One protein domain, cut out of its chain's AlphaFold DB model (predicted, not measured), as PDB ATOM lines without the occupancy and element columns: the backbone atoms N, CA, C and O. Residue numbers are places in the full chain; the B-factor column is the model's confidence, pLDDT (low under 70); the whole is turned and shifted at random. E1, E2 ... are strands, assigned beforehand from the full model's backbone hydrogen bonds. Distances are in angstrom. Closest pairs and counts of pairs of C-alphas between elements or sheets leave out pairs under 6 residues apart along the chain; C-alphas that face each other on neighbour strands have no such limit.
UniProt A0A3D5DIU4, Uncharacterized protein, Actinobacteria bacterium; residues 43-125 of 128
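AT A GLANCE: This is residues 43 to 125 of the 128 residues of an uncharacterized protein of Actinobacteria bacterium (UniProt A0A3D5DIU4). What shows first? There is little regular structure: residues 43 to 80 loop over one face of a curled sheet, 105 to 118 toward the other. What builds it? E1 E2 E3 E4 form an antiparallel meander, each strand beside the last, with 23 of 83 printed residues, no named helix, class all strand. It is compact, radius of gyration of the C-alphas 11.3 A, spans 31 by 28 by 19 A.

HOW THE PARTS SIT: Which strands pair? E1, residues 81 to 86, E2, 90 to 95, E3, 100 to 104, and E4, 119 to 124, make three hairpins. How closely? Within hydrogen-bond range, N 85 and O 92 are 2.8 A apart; N 91 and O 103, 2.7 A; N 104 and O 119, 2.7 A.

IN THESE COORDINATES: Where does E1 begin? C-alpha 81 is at (27.196, -70.701, 58.780). Where does E4 end? C-alpha 124 is at (32.022, -82.475, 62.278).

THE WHOLE: Any long link? E3 to E4 is one. Where is pLDDT under 70? Residues 43 to 54 are, for instance.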
ATOM      1  N   PRO A  43      20.864 -67.957  60.192       50.66
ATOM      2  CA  PRO A  43      20.784 -69.384  60.461       50.66
ATOM      3  C   PRO A  43      20.610 -70.092  59.113       50.66
ATOM      4  O   PRO A  43      19.787 -69.672  58.294       50.66
ATOM      5  N   GLY A  44      21.455 -71.091  58.857       52.47
ATOM      6  CA  GLY A  44      21.412 -71.902  57.645       52.47
ATOM      7  C   GLY A  44      20.026 -72.518  57.528       52.47
ATOM      8  O   GLY A  44      19.641 -73.355  58.338       52.47
ATOM      9  N   LEU A  45      19.251 -72.012  56.582       53.94
ATOM     10  CA  LEU A  45      17.857 -72.369  56.387       53.94
ATOM     11  C   LEU A  45      17.839 -73.481  55.334       53.94
ATOM     12  O   LEU A  45      18.127 -73.210  54.167       53.94
ATOM     13  N   VAL A  46      17.579 -74.724  55.740       57.38
ATOM     14  CA  VAL A  46      17.506 -75.858  54.807       57.38
ATOM     15  C   VAL A  46      16.069 -75.984  54.316       57.38
ATOM     16  O   VAL A  46      15.127 -75.956  55.107       57.38
ATOM     17  N   LEU A  47      15.900 -76.114  53.004       54.66
ATOM     18  CA  LEU A  47      14.619 -76.404  52.372       54.66
ATOM     19  C   LEU A  47      14.786 -77.647  51.487       54.66
ATOM     20  O   LEU A  47      15.477 -77.544  50.473       54.66
ATOM     21  N   ARG A  48      14.085 -78.738  51.859       60.12
ATOM     22  CA  ARG A  48      13.614 -79.890  51.045       60.12
ATOM     23  C   ARG A  48      14.162 -81.291  51.392       60.12
ATOM     24  O   ARG A  48      15.347 -81.446  51.661       60.12
ATOM     25  N   ASP A  49      13.226 -82.252  51.278       54.75
ATOM     26  CA  ASP A  49      13.203 -83.680  51.654       54.75
ATOM     27  C   ASP A  49      13.702 -83.974  53.076       54.75
ATOM     28  O   ASP A  49      14.382 -83.176  53.699       54.75
ATOM     29  N   ASP A  50      13.249 -85.064  53.664       58.19
ATOM     30  CA  ASP A  50      13.395 -85.439  55.080       58.19
ATOM     31  C   ASP A  50      13.644 -86.944  55.254       58.19
ATOM     32  O   ASP A  50      13.809 -87.427  56.379       58.19
ATOM     33  N   SER A  51      13.644 -87.682  54.141       61.69
ATOM     34  CA  SER A  51      13.797 -89.132  54.079       61.69
ATOM     35  C   SER A  51      15.131 -89.600  54.652       61.69
ATOM     36  O   SER A  51      15.247 -90.754  55.045       61.69
ATOM     37  N   SER A  52      16.105 -88.696  54.740       62.41
ATOM     38  CA  SER A  52      17.460 -88.951  55.225       62.41
ATOM     39  C   SER A  52      17.845 -88.031  56.391       62.41
ATOM     40  O   SER A  52      18.988 -88.034  56.822       62.41
ATOM     41  N   GLY A  53      16.920 -87.218  56.921       66.31
ATOM     42  CA  GLY A  53      17.220 -86.265  57.999       66.31
ATOM     43  C   GLY A  53      18.018 -85.033  57.580       66.31
ATOM     44  O   GLY A  53      18.559 -84.336  58.436       66.31
ATOM     45  N   GLN A  54      18.054 -84.710  56.290       67.25
ATOM     46  CA  GLN A  54      18.758 -83.560  55.716       67.25
ATOM     47  C   GLN A  54      18.292 -82.191  56.265       67.25
ATOM     48  O   GLN A  54      18.966 -81.183  56.068       67.25
ATOM     49  N   LEU A  55      17.199 -82.131  57.036       71.31
ATOM     50  CA  LEU A  55      16.817 -80.942  57.812       71.31
ATOM     51  C   LEU A  55      17.736 -80.673  59.016       71.31
ATOM     52  O   LEU A  55      17.792 -79.540  59.492       71.31
ATOM     53  N   GLY A  56      18.434 -81.694  59.523       66.50
ATOM     54  CA  GLY A  56      19.364 -81.585  60.649       66.50
ATOM     55  C   GLY A  56      18.698 -81.176  61.964       66.50
ATOM     56  O   GLY A  56      19.335 -80.555  62.814       66.50
ATOM     57  N   ASN A  57      17.404 -81.468  62.123       67.00
ATOM     58  CA  ASN A  57      16.607 -81.153  63.312       67.00
ATOM     59  C   ASN A  57      16.495 -82.335  64.302       67.00
ATOM     60  O   ASN A  57      15.868 -82.191  65.350       67.00
ATOM     61  N   GLY A  58      17.090 -83.494  63.991       68.94
ATOM     62  CA  GLY A  58      16.967 -84.718  64.788       68.94
ATOM     63  C   GLY A  58      15.616 -85.442  64.660       68.94
ATOM     64  O   GLY A  58      15.347 -86.337  65.458       68.94
ATOM     65  N   LEU A  59      14.770 -85.072  63.689       67.81
ATOM     66  CA  LEU A  59      13.470 -85.701  63.433       67.81
ATOM     67  C   LEU A  59      13.436 -86.284  62.005       67.81
ATOM     68  O   LEU A  59      13.479 -85.512  61.045       67.81
ATOM     69  N   PRO A  60      13.347 -87.616  61.829       60.84
ATOM     70  CA  PRO A  60      13.195 -88.220  60.505       60.84
ATOM     71  C   PRO A  60      11.756 -88.050  59.988       60.84
ATOM     72  O   PRO A  60      10.804 -88.088  60.770       60.84
ATOM     73  N   GLY A  61      11.572 -87.901  58.671       60.78
ATOM     74  CA  GLY A  61      10.251 -88.071  58.049       60.78
ATOM     75  C   GLY A  61       9.229 -86.940  58.265       60.78
ATOM     76  O   GLY A  61       8.026 -87.199  58.221       60.78
ATOM     77  N   THR A  62       9.671 -85.690  58.484       61.34
ATOM     78  CA  THR A  62       8.795 -84.513  58.271       61.34
ATOM     79  C   THR A  62       9.253 -83.587  57.130       61.34
ATOM     80  O   THR A  62      10.094 -82.712  57.335       61.34
ATOM     81  N   VAL A  63       8.658 -83.717  55.936       60.56
ATOM     82  CA  VAL A  63       8.906 -82.810  54.811       60.56
ATOM     83  C   VAL A  63       8.382 -81.441  55.199       60.56
ATOM     84  O   VAL A  63       7.190 -81.252  55.442       60.56
ATOM     85  N   SER A  64       9.274 -80.459  55.257       57.06
ATOM     86  CA  SER A  64       8.875 -79.095  55.566       57.06
ATOM     87  C   SER A  64       8.896 -78.233  54.315       57.06
ATOM     88  O   SER A  64       9.935 -78.009  53.697       57.06
ATOM     89  N   THR A  65       7.723 -77.721  53.949       58.66
ATOM     90  CA  THR A  65       7.559 -76.698  52.904       58.66
ATOM     91  C   THR A  65       7.875 -75.295  53.417       58.66
ATOM     92  O   THR A  65       8.005 -74.358  52.629       58.66
ATOM     93  N   VAL A  66       8.022 -75.150  54.736       60.31
ATOM     94  CA  VAL A  66       8.518 -73.941  55.387       60.31
ATOM     95  C   VAL A  66       9.968 -74.133  55.817       60.31
ATOM     96  O   VAL A  66      10.368 -75.251  56.147       60.31
ATOM     97  N   PRO A  67      10.778 -73.070  55.834       57.69
ATOM     98  CA  PRO A  67      12.169 -73.218  56.209       57.69
ATOM     99  C   PRO A  67      12.320 -73.616  57.677       57.69
ATOM    100  O   PRO A  67      11.824 -72.920  58.565       57.69
ATOM    101  N   VAL A  68      13.012 -74.729  57.921       64.94
ATOM    102  CA  VAL A  68      13.265 -75.247  59.269       64.94
ATOM    103  C   VAL A  68      14.661 -74.829  59.698       64.94
ATOM    104  O   VAL A  68      15.618 -74.896  58.924       64.94
ATOM    105  N   ALA A  69      14.769 -74.362  60.940       64.12
ATOM    106  CA  ALA A  69      16.065 -74.124  61.543       64.12
ATOM    107  C   ALA A  69      16.746 -75.473  61.796       64.12
ATOM    108  O   ALA A  69      16.175 -76.333  62.468       64.12
ATOM    109  N   VAL A  70      17.967 -75.634  61.281       69.81
ATOM    110  CA  VAL A  70      18.827 -76.754  61.675       69.81
ATOM    111  C   VAL A  70      19.031 -76.712  63.191       69.81
ATOM    112  O   VAL A  70      19.082 -75.625  63.780       69.81
ATOM    113  N   THR A  71      19.176 -77.866  63.841       69.69
ATOM    114  CA  THR A  71      19.530 -77.908  65.260       69.69
ATOM    115  C   THR A  71      20.927 -77.317  65.430       69.69
ATOM    116  O   THR A  71      21.943 -77.953  65.164       69.69
ATOM    117  N   THR A  72      20.983 -76.060  65.871       64.81
ATOM    118  CA  THR A  72      22.236 -75.351  66.154       64.81
ATOM    119  C   THR A  72      22.779 -75.653  67.552       64.81
ATOM    120  O   THR A  72      23.718 -74.998  67.993       64.81
ATOM    121  N   SER A  73      22.175 -76.581  68.298       62.44
ATOM    122  CA  SER A  73      22.745 -77.071  69.554       62.44
ATOM    123  C   SER A  73      23.837 -78.112  69.271       62.44
ATOM    124  O   SER A  73      23.861 -78.747  68.220       62.44
ATOM    125  N   GLY A  74      24.802 -78.250  70.185       71.75
ATOM    126  CA  GLY A  74      25.954 -79.137  69.989       71.75
ATOM    127  C   GLY A  74      27.039 -78.520  69.100       71.75
ATOM    128  O   GLY A  74      27.488 -77.401  69.353       71.75
ATOM    129  N   VAL A  75      27.484 -79.248  68.071       69.31
ATOM    130  CA  VAL A  75      28.646 -78.888  67.226       69.31
ATOM    131  C   VAL A  75      28.466 -77.604  66.410       69.31
ATOM    132  O   VAL A  75      29.452 -76.927  66.116       69.31
ATOM    133  N   LEU A  76      27.224 -77.211  66.114       71.62
ATOM    134  CA  LEU A  76      26.902 -75.935  65.463       71.62
ATOM    135  C   LEU A  76      26.696 -74.766  66.449       71.62
ATOM    136  O   LEU A  76      26.463 -73.631  66.026       71.62
ATOM    137  N   GLY A  77      26.814 -75.008  67.758       71.62
ATOM    138  CA  GLY A  77      26.594 -74.012  68.805       71.62
ATOM    139  C   GLY A  77      27.516 -72.802  68.673       71.62
ATOM    140  O   GLY A  77      28.739 -72.919  68.744       71.62
ATOM    141  N   GLY A  78      26.925 -71.619  68.472       69.62
ATOM    142  CA  GLY A  78      27.661 -70.355  68.349       69.62
ATOM    143  C   GLY A  78      28.507 -70.225  67.075       69.62
ATOM    144  O   GLY A  78      29.337 -69.319  66.987       69.62
ATOM    145  N   LYS A  79      28.325 -71.114  66.090       76.19
ATOM    146  CA  LYS A  79      29.026 -71.071  64.802       76.19
ATOM    147  C   LYS A  79      28.224 -70.251  63.796       76.19
ATOM    148  O   LYS A  79      27.003 -70.347  63.719       76.19
ATOM    149  N   HIS A  80      28.927 -69.454  63.000       72.50
ATOM    150  CA  HIS A  80      28.328 -68.751  61.869       72.50
ATOM    151  C   HIS A  80      28.409 -69.642  60.636       72.50
ATOM    152  O   HIS A  80      29.494 -70.114  60.302       72.50
ATOM    153  N   LEU A  81      27.278 -69.867  59.974       73.12
ATOM    154  CA  LEU A  81      27.196 -70.701  58.780       73.12
ATOM    155  C   LEU A  81      27.329 -69.815  57.542       73.12
ATOM    156  O   LEU A  81      26.489 -68.957  57.292       73.12
ATOM    157  N   ALA A  82      28.403 -70.009  56.782       70.88
ATOM    158  CA  ALA A  82      28.724 -69.195  55.613       70.88
ATOM    159  C   ALA A  82      28.111 -69.757  54.323       70.88
ATOM    160  O   ALA A  82      27.733 -69.000  53.429       70.88
ATOM    161  N   ARG A  83      28.032 -71.088  54.201       70.19
ATOM    162  CA  ARG A  83      27.455 -71.776  53.037       70.19
ATOM    163  C   ARG A  83      26.785 -73.074  53.442       70.19
ATOM    164  O   ARG A  83      27.228 -73.717  54.387       70.19
ATOM    165  N   ILE A  84      25.765 -73.443  52.675       75.69
ATOM    166  CA  ILE A  84      25.072 -74.724  52.753       75.69
ATOM    167  C   ILE A  84      25.034 -75.365  51.369       75.69
ATOM    168  O   ILE A  84      24.835 -74.673  50.369       75.69
ATOM    169  N   THR A  85      25.255 -76.670  51.314       78.81
ATOM    170  CA  THR A  85      25.225 -77.494  50.105       78.81
ATOM    171  C   THR A  85      24.559 -78.813  50.454       78.81
ATOM    172  O   THR A  85      24.940 -79.425  51.443       78.81
ATOM    173  N   GLY A  86      23.592 -79.254  49.658       73.00
ATOM    174  CA  GLY A  86      22.965 -80.563  49.830       73.00
ATOM    175  C   GLY A  86      23.056 -81.395  48.559       73.00
ATOM    176  O   GLY A  86      23.046 -80.835  47.459       73.00
ATOM    177  N   TRP A  87      23.138 -82.712  48.726       68.06
ATOM    178  CA  TRP A  87      22.956 -83.708  47.673       68.06
ATOM    179  C   TRP A  87      21.845 -84.700  48.069       68.06
ATOM    180  O   TRP A  87      20.974 -84.357  48.860       68.06
ATOM    181  N   GLY A  88      21.797 -85.877  47.438       65.06
ATOM    182  CA  GLY A  88      20.617 -86.733  47.273       65.06
ATOM    183  C   GLY A  88      20.002 -87.267  48.567       65.06
ATOM    184  O   GLY A  88      18.877 -87.750  48.520       65.06
ATOM    185  N   GLY A  89      20.699 -87.132  49.694       73.25
ATOM    186  CA  GLY A  89      20.183 -87.341  51.049       73.25
ATOM    187  C   GLY A  89      21.008 -86.640  52.136       73.25
ATOM    188  O   GLY A  89      20.706 -86.780  53.318       73.25
ATOM    189  N   ASP A  90      22.022 -85.860  51.760       76.88
ATOM    190  CA  ASP A  90      23.053 -85.336  52.660       76.88
ATOM    191  C   ASP A  90      23.099 -83.818  52.553       76.88
ATOM    192  O   ASP A  90      22.888 -83.235  51.489       76.88
ATOM    193  N   THR A  91      23.369 -83.150  53.663       81.62
ATOM    194  CA  THR A  91      23.508 -81.701  53.748       81.62
ATOM    195  C   THR A  91      24.762 -81.353  54.517       81.62
ATOM    196  O   THR A  91      24.959 -81.775  55.650       81.62
ATOM    197  N   CYS A  92      25.592 -80.525  53.901       83.06
ATOM    198  CA  CYS A  92      26.816 -80.001  54.465       83.06
ATOM    199  C   CYS A  92      26.753 -78.479  54.576       83.06
ATOM    200  O   CYS A  92      26.260 -77.779  53.689       83.06
ATOM    201  N   VAL A  93      27.312 -77.945  55.655       83.81
ATOM    202  CA  VAL A  93      27.494 -76.516  55.886       83.81
ATOM    203  C   VAL A  93      28.935 -76.204  56.223       83.81
ATOM    204  O   VAL A  93      29.612 -76.942  56.933       83.81
ATOM    205  N   LEU A  94      29.387 -75.045  55.762       82.75
ATOM    206  CA  LEU A  94      30.659 -74.480  56.172       82.75
ATOM    207  C   LEU A  94      30.417 -73.486  57.306       82.75
ATOM    208  O   LEU A  94      29.784 -72.446  57.101       82.75
ATOM    209  N   GLY A  95      30.922 -73.809  58.492       79.69
ATOM    210  CA  GLY A  95      30.899 -72.931  59.653       79.69
ATOM    211  C   GLY A  95      32.140 -72.039  59.768       79.69
ATOM    212  O   GLY A  95      33.109 -72.139  59.008       79.69
ATOM    213  N   THR A  96      32.138 -71.159  60.768       75.50
ATOM    214  CA  THR A  96      33.298 -70.334  61.115       75.50
ATOM    215  C   THR A  96      34.504 -71.181  61.503       75.50
ATOM    216  O   THR A  96      34.376 -72.199  62.175       75.50
ATOM    217  N   GLY A  97      35.696 -70.733  61.097       73.69
ATOM    218  CA  GLY A  97      36.952 -71.439  61.376       73.69
ATOM    219  C   GLY A  97      37.345 -72.484  60.331       73.69
ATOM    220  O   GLY A  97      38.228 -73.284  60.604       73.69
ATOM    221  N   ARG A  98      36.732 -72.464  59.133       74.94
ATOM    222  CA  ARG A  98      36.951 -73.465  58.065       74.94
ATOM    223  C   ARG A  98      36.562 -74.888  58.486       74.94
ATOM    224  O   ARG A  98      37.073 -75.854  57.934       74.94
ATOM    225  N   HIS A  99      35.646 -75.005  59.443       82.12
ATOM    226  CA  HIS A  99      35.072 -76.282  59.841       82.12
ATOM    227  C   HIS A  99      33.843 -76.570  58.988       82.12
ATOM    228  O   HIS A  99      32.963 -75.713  58.868       82.12
ATOM    229  N   ALA A 100      33.791 -77.759  58.396       83.25
ATOM    230  CA  ALA A 100      32.604 -78.249  57.719       83.25
ATOM    231  C   ALA A 100      31.805 -79.147  58.667       83.25
ATOM    232  O   ALA A 100      32.373 -79.844  59.513       83.25
ATOM    233  N   TYR A 101      30.489 -79.104  58.514       85.38
ATOM    234  CA  TYR A 101      29.560 -79.935  59.256       85.38
ATOM    235  C   TYR A 101      28.595 -80.572  58.282       85.38
ATOM    236  O   TYR A 101      27.973 -79.846  57.513       85.38
ATOM    237  N   CYS A 102      28.462 -81.887  58.321       86.81
ATOM    238  CA  CYS A 102      27.569 -82.622  57.437       86.81
ATOM    239  C   CYS A 102      26.565 -83.425  58.261       86.81
ATOM    240  O   CYS A 102      26.827 -83.758  59.411       86.81
ATOM    241  N   TRP A 103      25.391 -83.678  57.707       86.44
ATOM    242  CA  TRP A 103      24.385 -84.587  58.249       86.44
ATOM    243  C   TRP A 103      23.532 -85.123  57.108       86.44
ATOM    244  O   TRP A 103      23.497 -84.544  56.025       86.44
ATOM    245  N   GLY A 104      22.812 -86.199  57.358       83.69
ATOM    246  CA  GLY A 104      21.969 -86.879  56.396       83.69
ATOM    247  C   GLY A 104      22.420 -88.317  56.189       83.69
ATOM    248  O   GLY A 104      22.899 -88.953  57.130       83.69
ATOM    249  N   ASN A 105      22.268 -88.804  54.960       82.12
ATOM    250  CA  ASN A 105      22.757 -90.119  54.568       82.12
ATOM    251  C   ASN A 105      24.300 -90.162  54.583       82.12
ATOM    252  O   ASN A 105      24.972 -89.164  54.311       82.12
ATOM    253  N   ASP A 106      24.855 -91.313  54.947       83.38
ATOM    254  CA  ASP A 106      26.295 -91.552  55.049       83.38
ATOM    255  C   ASP A 106      26.716 -92.911  54.474       83.38
ATOM    256  O   ASP A 106      27.798 -93.406  54.780       83.38
ATOM    257  N   ASP A 107      25.900 -93.529  53.617       79.75
ATOM    258  CA  ASP A 107      26.154 -94.887  53.108       79.75
ATOM    259  C   ASP A 107      27.534 -95.038  52.431       79.75
ATOM    260  O   ASP A 107      28.092 -96.136  52.376       79.75
ATOM    261  N   ASN A 108      28.109 -93.943  51.917       80.06
ATOM    262  CA  ASN A 108      29.431 -93.905  51.287       80.06
ATOM    263  C   ASN A 108      30.472 -93.097  52.088       80.06
ATOM    264  O   ASN A 108      31.541 -92.800  51.553       80.06
ATOM    265  N   GLY A 109      30.187 -92.723  53.340       82.06
ATOM    266  CA  GLY A 109      31.086 -91.915  54.175       82.06
ATOM    267  C   GLY A 109      31.108 -90.431  53.791       82.06
ATOM    268  O   GLY A 109      32.086 -89.724  54.048       82.06
ATOM    269  N   GLN A 110      30.057 -89.951  53.123       80.31
ATOM    270  CA  GLN A 110      29.938 -88.570  52.656       80.31
ATOM    271  C   GLN A 110      29.852 -87.522  53.783       80.31
ATOM    272  O   GLN A 110      30.061 -86.336  53.518       80.31
ATOM    273  N   LEU A 111      29.601 -87.928  55.033       82.44
ATOM    274  CA  LEU A 111      29.644 -87.045  56.199       82.44
ATOM    275  C   LEU A 111      31.072 -86.752  56.672       82.44
ATOM    276  O   LEU A 111      31.284 -85.763  57.375       82.44
ATOM    277  N   GLY A 112      32.052 -87.575  56.281       80.94
ATOM    278  CA  GLY A 112      33.472 -87.354  56.562       80.94
ATOM    279  C   GLY A 112      33.832 -87.334  58.054       80.94
ATOM    280  O   GLY A 112      34.828 -86.717  58.446       80.94
ATOM    281  N   ASP A 113      33.031 -87.994  58.894       79.56
ATOM    282  CA  ASP A 113      33.269 -88.173  60.332       79.56
ATOM    283  C   ASP A 113      34.106 -89.432  60.656       79.56
ATOM    284  O   ASP A 113      34.442 -89.689  61.813       79.56
ATOM    285  N   GLY A 114      34.495 -90.188  59.623       81.75
ATOM    286  CA  GLY A 114      35.216 -91.459  59.732       81.75
ATOM    287  C   GLY A 114      34.302 -92.687  59.803       81.75
ATOM    288  O   GLY A 114      34.810 -93.799  59.961       81.75
ATOM    289  N   GLY A 115      32.986 -92.493  59.696       82.62
ATOM    290  CA  GLY A 115      31.969 -93.530  59.629       82.62
ATOM    291  C   GLY A 115      31.336 -93.686  58.245       82.62
ATOM    292  O   GLY A 115      31.802 -93.141  57.247       82.62
ATOM    293  N   THR A 116      30.309 -94.536  58.217       83.19
ATOM    294  CA  THR A 116      29.352 -94.713  57.106       83.19
ATOM    295  C   THR A 116      27.927 -94.790  57.670       83.19
ATOM    296  O   THR A 116      27.104 -95.605  57.265       83.19
ATOM    297  N   THR A 117      27.680 -94.062  58.761       83.88
ATOM    298  CA  THR A 117      26.438 -94.156  59.535       83.88
ATOM    299  C   THR A 117      25.662 -92.862  59.411       83.88
ATOM    300  O   THR A 117      26.142 -91.808  59.821       83.88
ATOM    301  N   ASP A 118      24.442 -92.964  58.887       80.31
ATOM    302  CA  ASP A 118      23.528 -91.835  58.742       80.31
ATOM    303  C   ASP A 118      23.416 -91.022  60.037       80.31
ATOM    304  O   ASP A 118      23.267 -91.564  61.140       80.31
ATOM    305  N   SER A 119      23.407 -89.696  59.900       80.31
ATOM    306  CA  SER A 119      23.257 -88.786  61.029       80.31
ATOM    307  C   SER A 119      22.149 -87.776  60.783       80.31
ATOM    308  O   SER A 119      22.230 -86.938  59.897       80.31
ATOM    309  N   LEU A 120      21.130 -87.772  61.640       78.50
ATOM    310  CA  LEU A 120      20.034 -86.793  61.583       78.50
ATOM    311  C   LEU A 120      20.402 -85.438  62.217       78.50
ATOM    312  O   LEU A 120      19.575 -84.522  62.276       78.50
ATOM    313  N   VAL A 121      21.621 -85.331  62.748       81.50
ATOM    314  CA  VAL A 121      22.173 -84.125  63.366       81.50
ATOM    315  C   VAL A 121      23.527 -83.787  62.746       81.50
ATOM    316  O   VAL A 121      24.248 -84.691  62.325       81.50
ATOM    317  N   PRO A 122      23.909 -82.501  62.701       81.56
ATOM    318  CA  PRO A 122      25.222 -82.091  62.215       81.56
ATOM    319  C   PRO A 122      26.349 -82.835  62.935       81.56
ATOM    320  O   PRO A 122      26.409 -82.805  64.162       81.56
ATOM    321  N   VAL A 123      27.254 -83.448  62.177       85.44
ATOM    322  CA  VAL A 123      28.535 -83.990  62.651       85.44
ATOM    323  C   VAL A 123      29.685 -83.170  62.083       85.44
ATOM    324  O   VAL A 123      29.530 -82.453  61.096       85.44
ATOM    325  N   THR A 124      30.835 -83.200  62.753       85.69
ATOM    326  CA  THR A 124      32.022 -82.475  62.278       85.69
ATOM    327  C   THR A 124      32.752 -83.324  61.252       85.69
ATOM    328  O   THR A 124      33.083 -84.467  61.545       85.69
ATOM    329  N   VAL A 125      33.065 -82.734  60.100       83.00
ATOM    330  CA  VAL A 125      33.942 -83.365  59.111       83.00
ATOM    331  C   VAL A 125      35.374 -83.324  59.649       83.00
ATOM    332  O   VAL A 125      35.902 -82.242  59.924       83.00
TER     333      VAL A 125